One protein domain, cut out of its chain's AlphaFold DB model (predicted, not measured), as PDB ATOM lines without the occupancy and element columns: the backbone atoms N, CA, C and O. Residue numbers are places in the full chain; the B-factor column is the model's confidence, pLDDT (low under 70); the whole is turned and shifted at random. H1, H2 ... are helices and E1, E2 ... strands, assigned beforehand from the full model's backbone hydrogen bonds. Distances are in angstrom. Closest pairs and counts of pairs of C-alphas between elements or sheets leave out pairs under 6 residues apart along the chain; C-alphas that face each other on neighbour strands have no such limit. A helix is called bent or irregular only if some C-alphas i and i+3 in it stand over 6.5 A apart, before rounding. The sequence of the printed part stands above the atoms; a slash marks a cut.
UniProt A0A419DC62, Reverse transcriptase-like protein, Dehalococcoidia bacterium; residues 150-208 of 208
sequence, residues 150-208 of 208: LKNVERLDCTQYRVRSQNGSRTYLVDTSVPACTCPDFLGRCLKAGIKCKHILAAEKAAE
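Overview. This is residues 150 to 208 of the 208 residues of the protein "Reverse transcriptase-like protein" of Dehalococcoidia bacterium (UniProt A0A419DC62). A small sheet of three strands, E1, E2 and E3, has helix H2 packed slantwise over one face, while no named helix covers its other face. Helix H1 is set off beyond the E3 edge of the sheet, near H2 but not on the sheet, and after it the chain folds back to H2. The printed part has 59 residues, with three named strands and then two named helices in the order E1, E2, E3, H1, H2; the sheet runs E1, E2, E3 and is antiparallel. The class is mixed, helices and strands, though under half of the residues, 28 of 59, are in named elements. The whole is compact, with a radius of gyration of the C-alphas of 10.4 A, and the C-alphas span 27 by 25 by 14 A along their three main axes.

Arrangement. The sheet begins with E1, residues 153 to 155, an edge strand. A tight link of 4 residues joins it to E2, residues 160 to 164, the inner strand, and E1 and E2 form a hairpin. They are antiparallel, with 153 degrees between their directions; the N of Glu 154 and the O of Arg 162 are 2.8 A apart, and so are the N of Arg 162 and the O of Glu 154, both within hydrogen-bond range. A short link of 6 residues leads on to E3, residues 171 to 175, the other edge strand, and E2 and E3 form a second hairpin. They are antiparallel at 155 degrees; within hydrogen-bond range are, among others, the N of Val 163 and the O of Tyr 172, 2.8 A apart, and the N of Val 174 and the O of Tyr 161, also 2.8 A apart. The three strands make a meander, each strand the antiparallel neighbour of the one before. Residues 174 to 175 of E3 also form a short antiparallel pairing with residues 180 to 181. Next comes H1, residues 184 to 190, which is not on the sheet and is apart from E1 and E2. H2, residues 198 to 205, is on the sheet, with a height over the sheet of 8.7 A. It lies over E2, on which 4 of its 8 C-alphas fall, and only just over E3, with 3. On the local plane its line and that of E2 stand at 51 degrees, slantwise to the strands. The closest C-alphas of E3 and H2 are those of Val 174 and Ile 200, 6.1 A apart. Those of E2 and H2 are Val 163 and His 199, 6.3 A apart. H1 and H2 are near each other, with 6 pairs of C-alphas within 10 A. In H1 and H2 every O i to N i+4 pair is within hydrogen-bond range.

Along the chain. E1 begins at C-alpha 153, at (-7.575, -15.847, -52.775), and is 6.6 A long from first to last C-alpha. E2 and E3 measure 13.5 A each; E3 ends at C-alpha 175, at (-9.341, -14.528, -40.761). H1 is 9.2 A long and is irregular, but only just: C-alphas 187 and 190 are 6.6 A apart. H2 is 10.6 A long and ends at C-alpha 205, at (-15.799, -20.255, -50.278).

Size, cuts and confidence. The two C-alphas farthest apart are those of Lys 151 and Lys 192, at 28.0 A, while those of Leu 150 and Glu 208, the first and last printed, are 11.5 A apart. Residue 208 is the chain's last residue. The printed part has no cut, and no link between named elements is long. The mean pLDDT of the printed part is 94.1, and no printed residue is under 70.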
ATOM      1  N   LEU A 150     -12.493 -15.152 -56.124       95.38
ATOM      2  CA  LEU A 150     -12.012 -16.504 -55.783       95.38
ATOM      3  C   LEU A 150     -10.621 -16.801 -56.358       95.38
ATOM      4  O   LEU A 150      -9.734 -17.246 -55.642       95.38
ATOM      5  N   LYS A 151     -10.385 -16.428 -57.620       94.25
ATOM      6  CA  LYS A 151      -9.077 -16.556 -58.295       94.25
ATOM      7  C   LYS A 151      -7.939 -15.727 -57.674       94.25
ATOM      8  O   LYS A 151      -6.785 -15.898 -58.044       94.25
ATOM      9  N   ASN A 152      -8.269 -14.798 -56.779       96.12
ATOM     10  CA  ASN A 152      -7.339 -13.897 -56.105       96.12
ATOM     11  C   ASN A 152      -7.160 -14.243 -54.614       96.12
ATOM     12  O   ASN A 152      -6.573 -13.439 -53.881       96.12
ATOM     13  N   VAL A 153      -7.718 -15.368 -54.152       97.31
ATOM     14  CA  VAL A 153      -7.575 -15.847 -52.775       97.31
ATOM     15  C   VAL A 153      -6.335 -16.733 -52.682       97.31
ATOM     16  O   VAL A 153      -6.193 -17.707 -53.411       97.31
ATOM     17  N   GLU A 154      -5.441 -16.397 -51.761       97.06
ATOM     18  CA  GLU A 154      -4.253 -17.167 -51.407       97.06
ATOM     19  C   GLU A 154      -4.383 -17.597 -49.944       97.06
ATOM     20  O   GLU A 154      -4.554 -16.762 -49.052       97.06
ATOM     21  N   ARG A 155      -4.327 -18.903 -49.683       96.94
ATOM     22  CA  ARG A 155      -4.360 -19.446 -48.323       96.94
ATOM     23  C   ARG A 155      -2.987 -19.277 -47.671       96.94
ATOM     24  O   ARG A 155      -1.989 -19.699 -48.246       96.94
ATOM     25  N   LEU A 156      -2.946 -18.659 -46.491       96.31
ATOM     26  CA  LEU A 156      -1.723 -18.488 -45.698       96.31
ATOM     27  C   LEU A 156      -1.610 -19.550 -44.598       96.31
ATOM     28  O   LEU A 156      -0.514 -20.023 -44.326       96.31
ATOM     29  N   ASP A 157      -2.742 -19.924 -43.992       93.62
ATOM     30  CA  ASP A 157      -2.846 -20.945 -42.943       93.62
ATOM     31  C   ASP A 157      -4.240 -21.622 -42.981       93.62
ATOM     32  O   ASP A 157      -4.997 -21.470 -43.942       93.62
ATOM     33  N   CYS A 158      -4.611 -22.402 -41.964       91.88
ATOM     34  CA  CYS A 158      -5.914 -23.038 -41.804       91.88
ATOM     35  C   CYS A 158      -7.088 -22.056 -41.779       91.88
ATOM     36  O   CYS A 158      -8.127 -22.360 -42.359       91.88
ATOM     37  N   THR A 159      -6.914 -20.888 -41.166       94.56
ATOM     38  CA  THR A 159      -7.972 -19.877 -41.012       94.56
ATOM     39  C   THR A 159      -7.592 -18.526 -41.611       94.56
ATOM     40  O   THR A 159      -8.435 -17.637 -41.711       94.56
ATOM     41  N   GLN A 160      -6.337 -18.356 -42.042       96.88
ATOM     42  CA  GLN A 160      -5.820 -17.087 -42.544       96.88
ATOM     43  C   GLN A 160      -5.648 -17.099 -44.060       96.88
ATOM     44  O   GLN A 160      -5.021 -17.989 -44.639       96.88
ATOM     45  N   TYR A 161      -6.164 -16.054 -44.700       98.12
ATOM     46  CA  TYR A 161      -6.169 -15.889 -46.147       98.12
ATOM     47  C   TYR A 161      -5.716 -14.486 -46.532       98.12
ATOM     48  O   TYR A 161      -5.964 -13.493 -45.844       98.12
ATOM     49  N   ARG A 162      -5.092 -14.396 -47.698       97.94
ATOM     50  CA  ARG A 162      -4.760 -13.157 -48.384       97.94
ATOM     51  C   ARG A 162      -5.653 -13.041 -49.612       97.94
ATOM     52  O   ARG A 162      -5.644 -13.911 -50.471       97.94
ATOM     53  N   VAL A 163      -6.405 -11.951 -49.724       97.69
ATOM     54  CA  VAL A 163      -7.296 -11.705 -50.867       97.69
ATOM     55  C   VAL A 163      -6.865 -10.438 -51.590       97.69
ATOM     56  O   VAL A 163      -6.883  -9.344 -51.017       97.69
ATOM     57  N   ARG A 164      -6.482 -10.568 -52.865       96.88
ATOM     58  CA  ARG A 164      -6.095  -9.423 -53.705       96.88
ATOM     59  C   ARG A 164      -7.318  -8.786 -54.370       96.88
ATOM     60  O   ARG A 164      -8.213  -9.482 -54.850       96.88
ATOM     61  N   SER A 165      -7.366  -7.455 -54.436       92.88
ATOM     62  CA  SER A 165      -8.433  -6.719 -55.125       92.88
ATOM     63  C   SER A 165      -8.530  -7.115 -56.601       92.88
ATOM     64  O   SER A 165      -7.555  -7.553 -57.204       92.88
ATOM     65  N   GLN A 166      -9.703  -6.920 -57.214       87.75
ATOM     66  CA  GLN A 166      -9.942  -7.294 -58.619       87.75
ATOM     67  C   GLN A 166      -8.926  -6.683 -59.601       87.75
ATOM     68  O   GLN A 166      -8.527  -7.345 -60.548       87.75
ATOM     69  N   ASN A 167      -8.482  -5.449 -59.353       88.44
ATOM     70  CA  ASN A 167      -7.480  -4.746 -60.164       88.44
ATOM     71  C   ASN A 167      -6.028  -4.960 -59.689       88.44
ATOM     72  O   ASN A 167      -5.134  -4.252 -60.135       88.44
ATOM     73  N   GLY A 168      -5.790  -5.839 -58.713       88.12
ATOM     74  CA  GLY A 168      -4.456  -6.143 -58.191       88.12
ATOM     75  C   GLY A 168      -3.814  -5.078 -57.291       88.12
ATOM     76  O   GLY A 168      -2.791  -5.360 -56.679       88.12
ATOM     77  N   SER A 169      -4.402  -3.884 -57.182       91.44
ATOM     78  CA  SER A 169      -3.793  -2.725 -56.504       91.44
ATOM     79  C   SER A 169      -3.704  -2.820 -54.980       91.44
ATOM     80  O   SER A 169      -2.933  -2.088 -54.364       91.44
ATOM     81  N   ARG A 170      -4.525  -3.660 -54.344       95.94
ATOM     82  CA  ARG A 170      -4.605  -3.781 -52.885       95.94
ATOM     83  C   ARG A 170      -4.722  -5.236 -52.481       95.94
ATOM     84  O   ARG A 170      -5.285  -6.051 -53.209       95.94
ATOM     85  N   THR A 171      -4.266  -5.522 -51.274       96.81
ATOM     86  CA  THR A 171      -4.302  -6.853 -50.682       96.81
ATOM     87  C   THR A 171      -4.867  -6.747 -49.280       96.81
ATOM     88  O   THR A 171      -4.518  -5.823 -48.547       96.81
ATOM     89  N   TYR A 172      -5.735  -7.685 -48.915       97.75
ATOM     90  CA  TYR A 172      -6.375  -7.716 -47.607       97.75
ATOM     91  C   TYR A 172      -6.145  -9.066 -46.940       97.75
ATOM     92  O   TYR A 172      -6.307 -10.110 -47.569       97.75
ATOM     93  N   LEU A 173      -5.788  -9.028 -45.662       98.00
ATOM     94  CA  LEU A 173      -5.784 -10.194 -44.787       98.00
ATOM     95  C   LEU A 173      -7.199 -10.471 -44.283       98.00
ATOM     96  O   LEU A 173      -7.936  -9.529 -43.953       98.00
ATOM     97  N   VAL A 174      -7.549 -11.751 -44.262       97.94
ATOM     98  CA  VAL A 174      -8.828 -12.303 -43.820       97.94
ATOM     99  C   VAL A 174      -8.554 -13.424 -42.824       97.94
ATOM    100  O   VAL A 174      -7.717 -14.281 -43.093       97.94
ATOM    101  N   ASP A 175      -9.283 -13.422 -41.715       96.56
ATOM    102  CA  ASP A 175      -9.341 -14.528 -40.761       96.56
ATOM    103  C   ASP A 175     -10.768 -15.088 -40.769       96.56
ATOM    104  O   ASP A 175     -11.725 -14.332 -40.596       96.56
ATOM    105  N   THR A 176     -10.932 -16.382 -41.046       95.38
ATOM    106  CA  THR A 176     -12.242 -17.051 -41.092       95.38
ATOM    107  C   THR A 176     -12.663 -17.647 -39.747       95.38
ATOM    108  O   THR A 176     -13.842 -17.946 -39.576       95.38
ATOM    109  N   SER A 177     -11.751 -17.779 -38.774       93.75
ATOM    110  CA  SER A 177     -12.080 -18.247 -37.415       93.75
ATOM    111  C   SER A 177     -12.823 -17.183 -36.614       93.75
ATOM    112  O   SER A 177     -13.800 -17.460 -35.920       93.75
ATOM    113  N   VAL A 178     -12.392 -15.938 -36.787       92.81
ATOM    114  CA  VAL A 178     -13.072 -14.729 -36.347       92.81
ATOM    115  C   VAL A 178     -13.338 -13.923 -37.609       92.81
ATOM    116  O   VAL A 178     -12.446 -13.181 -37.983       92.81
ATOM    117  N   PRO A 179     -14.488 -14.087 -38.303       90.00
ATOM    118  CA  PRO A 179     -14.722 -13.597 -39.668       90.00
ATOM    119  C   PRO A 179     -14.446 -12.092 -39.814       90.00
ATOM    120  O   PRO A 179     -15.340 -11.247 -39.729       90.00
ATOM    121  N   ALA A 180     -13.177 -11.769 -40.045       95.81
ATOM    122  CA  ALA A 180     -12.587 -10.450 -39.923       95.81
ATOM    123  C   ALA A 180     -11.707 -10.180 -41.129       95.81
ATOM    124  O   ALA A 180     -11.093 -11.073 -41.712       95.81
ATOM    125  N   CYS A 181     -11.663  -8.917 -41.540       97.38
ATOM    126  CA  CYS A 181     -10.908  -8.519 -42.710       97.38
ATOM    127  C   CYS A 181     -10.324  -7.124 -42.545       97.38
ATOM    128  O   CYS A 181     -10.966  -6.206 -42.048       97.38
ATOM    129  N   THR A 182      -9.120  -6.937 -43.063       97.56
ATOM    130  CA  THR A 182      -8.429  -5.637 -43.080       97.56
ATOM    131  C   THR A 182      -8.962  -4.669 -44.146       97.56
ATOM    132  O   THR A 182      -8.446  -3.563 -44.294       97.56
ATOM    133  N   CYS A 183      -9.987  -5.045 -44.923       96.19
ATOM    134  CA  CYS A 183     -10.499  -4.177 -45.977       96.19
ATOM    135  C   CYS A 183     -11.319  -2.995 -45.422       96.19
ATOM    136  O   CYS A 183     -12.073  -3.166 -44.460       96.19
ATOM    137  N   PRO A 184     -11.276  -1.814 -46.075       95.00
ATOM    138  CA  PRO A 184     -12.017  -0.635 -45.616       95.00
ATOM    139  C   PRO A 184     -13.527  -0.857 -45.466       95.00
ATOM    140  O   PRO A 184     -14.135  -0.331 -44.543       95.00
ATOM    141  N   ASP A 185     -14.136  -1.666 -46.342       92.12
ATOM    142  CA  ASP A 185     -15.567  -2.000 -46.258       92.12
ATOM    143  C   ASP A 185     -15.903  -2.765 -44.969       92.12
ATOM    144  O   ASP A 185     -16.921  -2.490 -44.333       92.12
ATOM    145  N   PHE A 186     -15.027  -3.682 -44.541       95.94
ATOM    146  CA  PHE A 186     -15.233  -4.418 -43.300       95.94
ATOM    147  C   PHE A 186     -15.101  -3.505 -42.086       95.94
ATOM    148  O   PHE A 186     -16.038  -3.398 -41.299       95.94
ATOM    149  N   LEU A 187     -13.974  -2.796 -41.994       95.06
ATOM    150  CA  LEU A 187     -13.656  -1.920 -40.866       95.06
ATOM    151  C   LEU A 187     -14.643  -0.751 -40.733       95.06
ATOM    152  O   LEU A 187     -15.014  -0.368 -39.627       95.06
ATOM    153  N   GLY A 188     -15.090  -0.186 -41.857       91.19
ATOM    154  CA  GLY A 188     -15.976   0.975 -41.865       91.19
ATOM    155  C   GLY A 188     -17.450   0.637 -41.649       91.19
ATOM    156  O   GLY A 188     -18.154   1.380 -40.962       91.19
ATOM    157  N   ARG A 189     -17.926  -0.464 -42.243       88.38
ATOM    158  CA  ARG A 189     -19.364  -0.747 -42.376       88.38
ATOM    159  C   ARG A 189     -19.741  -2.145 -41.914       88.38
ATOM    160  O   ARG A 189     -20.663  -2.278 -41.113       88.38
ATOM    161  N   CYS A 190     -19.077  -3.185 -42.419       91.00
ATOM    162  CA  CYS A 190     -19.545  -4.550 -42.185       91.00
ATOM    163  C   CYS A 190     -19.421  -4.978 -40.720       91.00
ATOM    164  O   CYS A 190     -20.342  -5.611 -40.215       91.00
ATOM    165  N   LEU A 191     -18.349  -4.567 -40.035       91.31
ATOM    166  CA  LEU A 191     -18.133  -4.858 -38.619       91.31
ATOM    167  C   LEU A 191     -19.275  -4.310 -37.750       91.31
ATOM    168  O   LEU A 191     -19.869  -5.048 -36.976       91.31
ATOM    169  N   LYS A 192     -19.633  -3.032 -37.933       90.69
ATOM    170  CA  LYS A 192     -20.718  -2.374 -37.182       90.69
ATOM    171  C   LYS A 192     -22.088  -2.985 -37.470       90.69
ATOM    172  O   LYS A 192     -22.931  -3.048 -36.588       90.69
ATOM    173  N   ALA A 193     -22.304  -3.406 -38.714       85.69
ATOM    174  CA  ALA A 193     -23.557  -4.004 -39.152       85.69
ATOM    175  C   ALA A 193     -23.641  -5.520 -38.889       85.69
ATOM    176  O   ALA A 193     -24.656  -6.121 -39.227       85.69
ATOM    177  N   GLY A 194     -22.593  -6.152 -38.344       90.50
ATOM    178  CA  GLY A 194     -22.563  -7.600 -38.110       90.50
ATOM    179  C   GLY A 194     -22.676  -8.438 -39.391       90.50
ATOM    180  O   GLY A 194     -23.227  -9.534 -39.368       90.50
ATOM    181  N   ILE A 195     -22.193  -7.925 -40.527       91.38
ATOM    182  CA  ILE A 195     -22.241  -8.615 -41.828       91.38
ATOM    183  C   ILE A 195     -20.833  -8.955 -42.325       91.38
ATOM    184  O   ILE A 195     -19.843  -8.371 -41.892       91.38
ATOM    185  N   LYS A 196     -20.726  -9.875 -43.287       94.25
ATOM    186  CA  LYS A 196     -19.447 -10.238 -43.920       94.25
ATOM    187  C   LYS A 196     -19.157  -9.344 -45.129       94.25
ATOM    188  O   LYS A 196     -20.056  -8.983 -45.893       94.25
ATOM    189  N   CYS A 197     -17.892  -8.968 -45.317       95.06
ATOM    190  CA  CYS A 197     -17.451  -8.301 -46.544       95.06
ATOM    191  C   CYS A 197     -17.201  -9.329 -47.660       95.06
ATOM    192  O   CYS A 197     -17.053 -10.524 -47.403       95.06
ATOM    193  N   LYS A 198     -17.080  -8.860 -48.907       95.81
ATOM    194  CA  LYS A 198     -16.820  -9.734 -50.065       95.81
ATOM    195  C   LYS A 198     -15.532 -10.569 -49.958       95.81
ATOM    196  O   LYS A 198     -15.466 -11.629 -50.557       95.81
ATOM    197  N   HIS A 199     -14.517 -10.107 -49.219       97.31
ATOM    198  CA  HIS A 199     -13.257 -10.846 -49.061       97.31
ATOM    199  C   HIS A 199     -13.390 -12.001 -48.061       97.31
ATOM    200  O   HIS A 199     -12.856 -13.068 -48.324       97.31
ATOM    201  N   ILE A 200     -14.141 -11.809 -46.967       97.12
ATOM    202  CA  ILE A 200     -14.463 -12.893 -46.019       97.12
ATOM    203  C   ILE A 200     -15.257 -13.976 -46.742       97.12
ATOM    204  O   ILE A 200     -14.868 -15.134 -46.719       97.12
ATOM    205  N   LEU A 201     -16.308 -13.580 -47.467       96.75
ATOM    206  CA  LEU A 201     -17.116 -14.517 -48.251       96.75
ATOM    207  C   LEU A 201     -16.282 -15.283 -49.291       96.75
ATOM    208  O   LEU A 201     -16.520 -16.464 -49.508       96.75
ATOM    209  N   ALA A 202     -15.313 -14.627 -49.939       97.12
ATOM    210  CA  ALA A 202     -14.432 -15.285 -50.903       97.12
ATOM    211  C   ALA A 202     -13.477 -16.283 -50.228       97.12
ATOM    212  O   ALA A 202     -13.265 -17.365 -50.762       97.12
ATOM    213  N   ALA A 203     -12.918 -15.931 -49.065       97.06
ATOM    214  CA  ALA A 203     -12.036 -16.812 -48.304       97.06
ATOM    215  C   ALA A 203     -12.771 -18.052 -47.773       97.06
ATOM    216  O   ALA A 203     -12.259 -19.154 -47.907       97.06
ATOM    217  N   GLU A 204     -13.985 -17.881 -47.238       95.75
ATOM    218  CA  GLU A 204     -14.828 -18.991 -46.772       95.75
ATOM    219  C   GLU A 204     -15.157 -19.961 -47.910       95.75
ATOM    220  O   GLU A 204     -14.961 -21.159 -47.766       95.75
ATOM    221  N   LYS A 205     -15.546 -19.440 -49.079       95.56
ATOM    222  CA  LYS A 205     -15.799 -20.255 -50.278       95.56
ATOM    223  C   LYS A 205     -14.560 -20.968 -50.821       95.56
ATOM    224  O   LYS A 205     -14.696 -21.986 -51.477       95.56
ATOM    225  N   ALA A 206     -13.367 -20.413 -50.618       92.88
ATOM    226  CA  ALA A 206     -12.110 -21.051 -51.016       92.88
ATOM    227  C   ALA A 206     -11.620 -22.091 -49.989       92.88
ATOM    228  O   ALA A 206     -10.619 -22.765 -50.234       92.88
ATOM    229  N   ALA A 207     -12.263 -22.159 -48.820       86.81
ATOM    230  CA  ALA A 207     -11.998 -23.150 -47.785       86.81
ATOM    231  C   ALA A 207     -12.838 -24.430 -47.953       86.81
ATOM    232  O   ALA A 207     -12.485 -25.442 -47.346       86.81
ATOM    233  N   GLU A 208     -13.926 -24.354 -48.731       79.12
ATOM    234  CA  GLU A 208     -14.789 -25.470 -49.159       79.12
ATOM    235  C   GLU A 208     -14.109 -26.322 -50.243       79.12
ATOM    236  O   GLU A 208     -14.222 -27.565 -50.150       79.12
TER     237      GLU A 208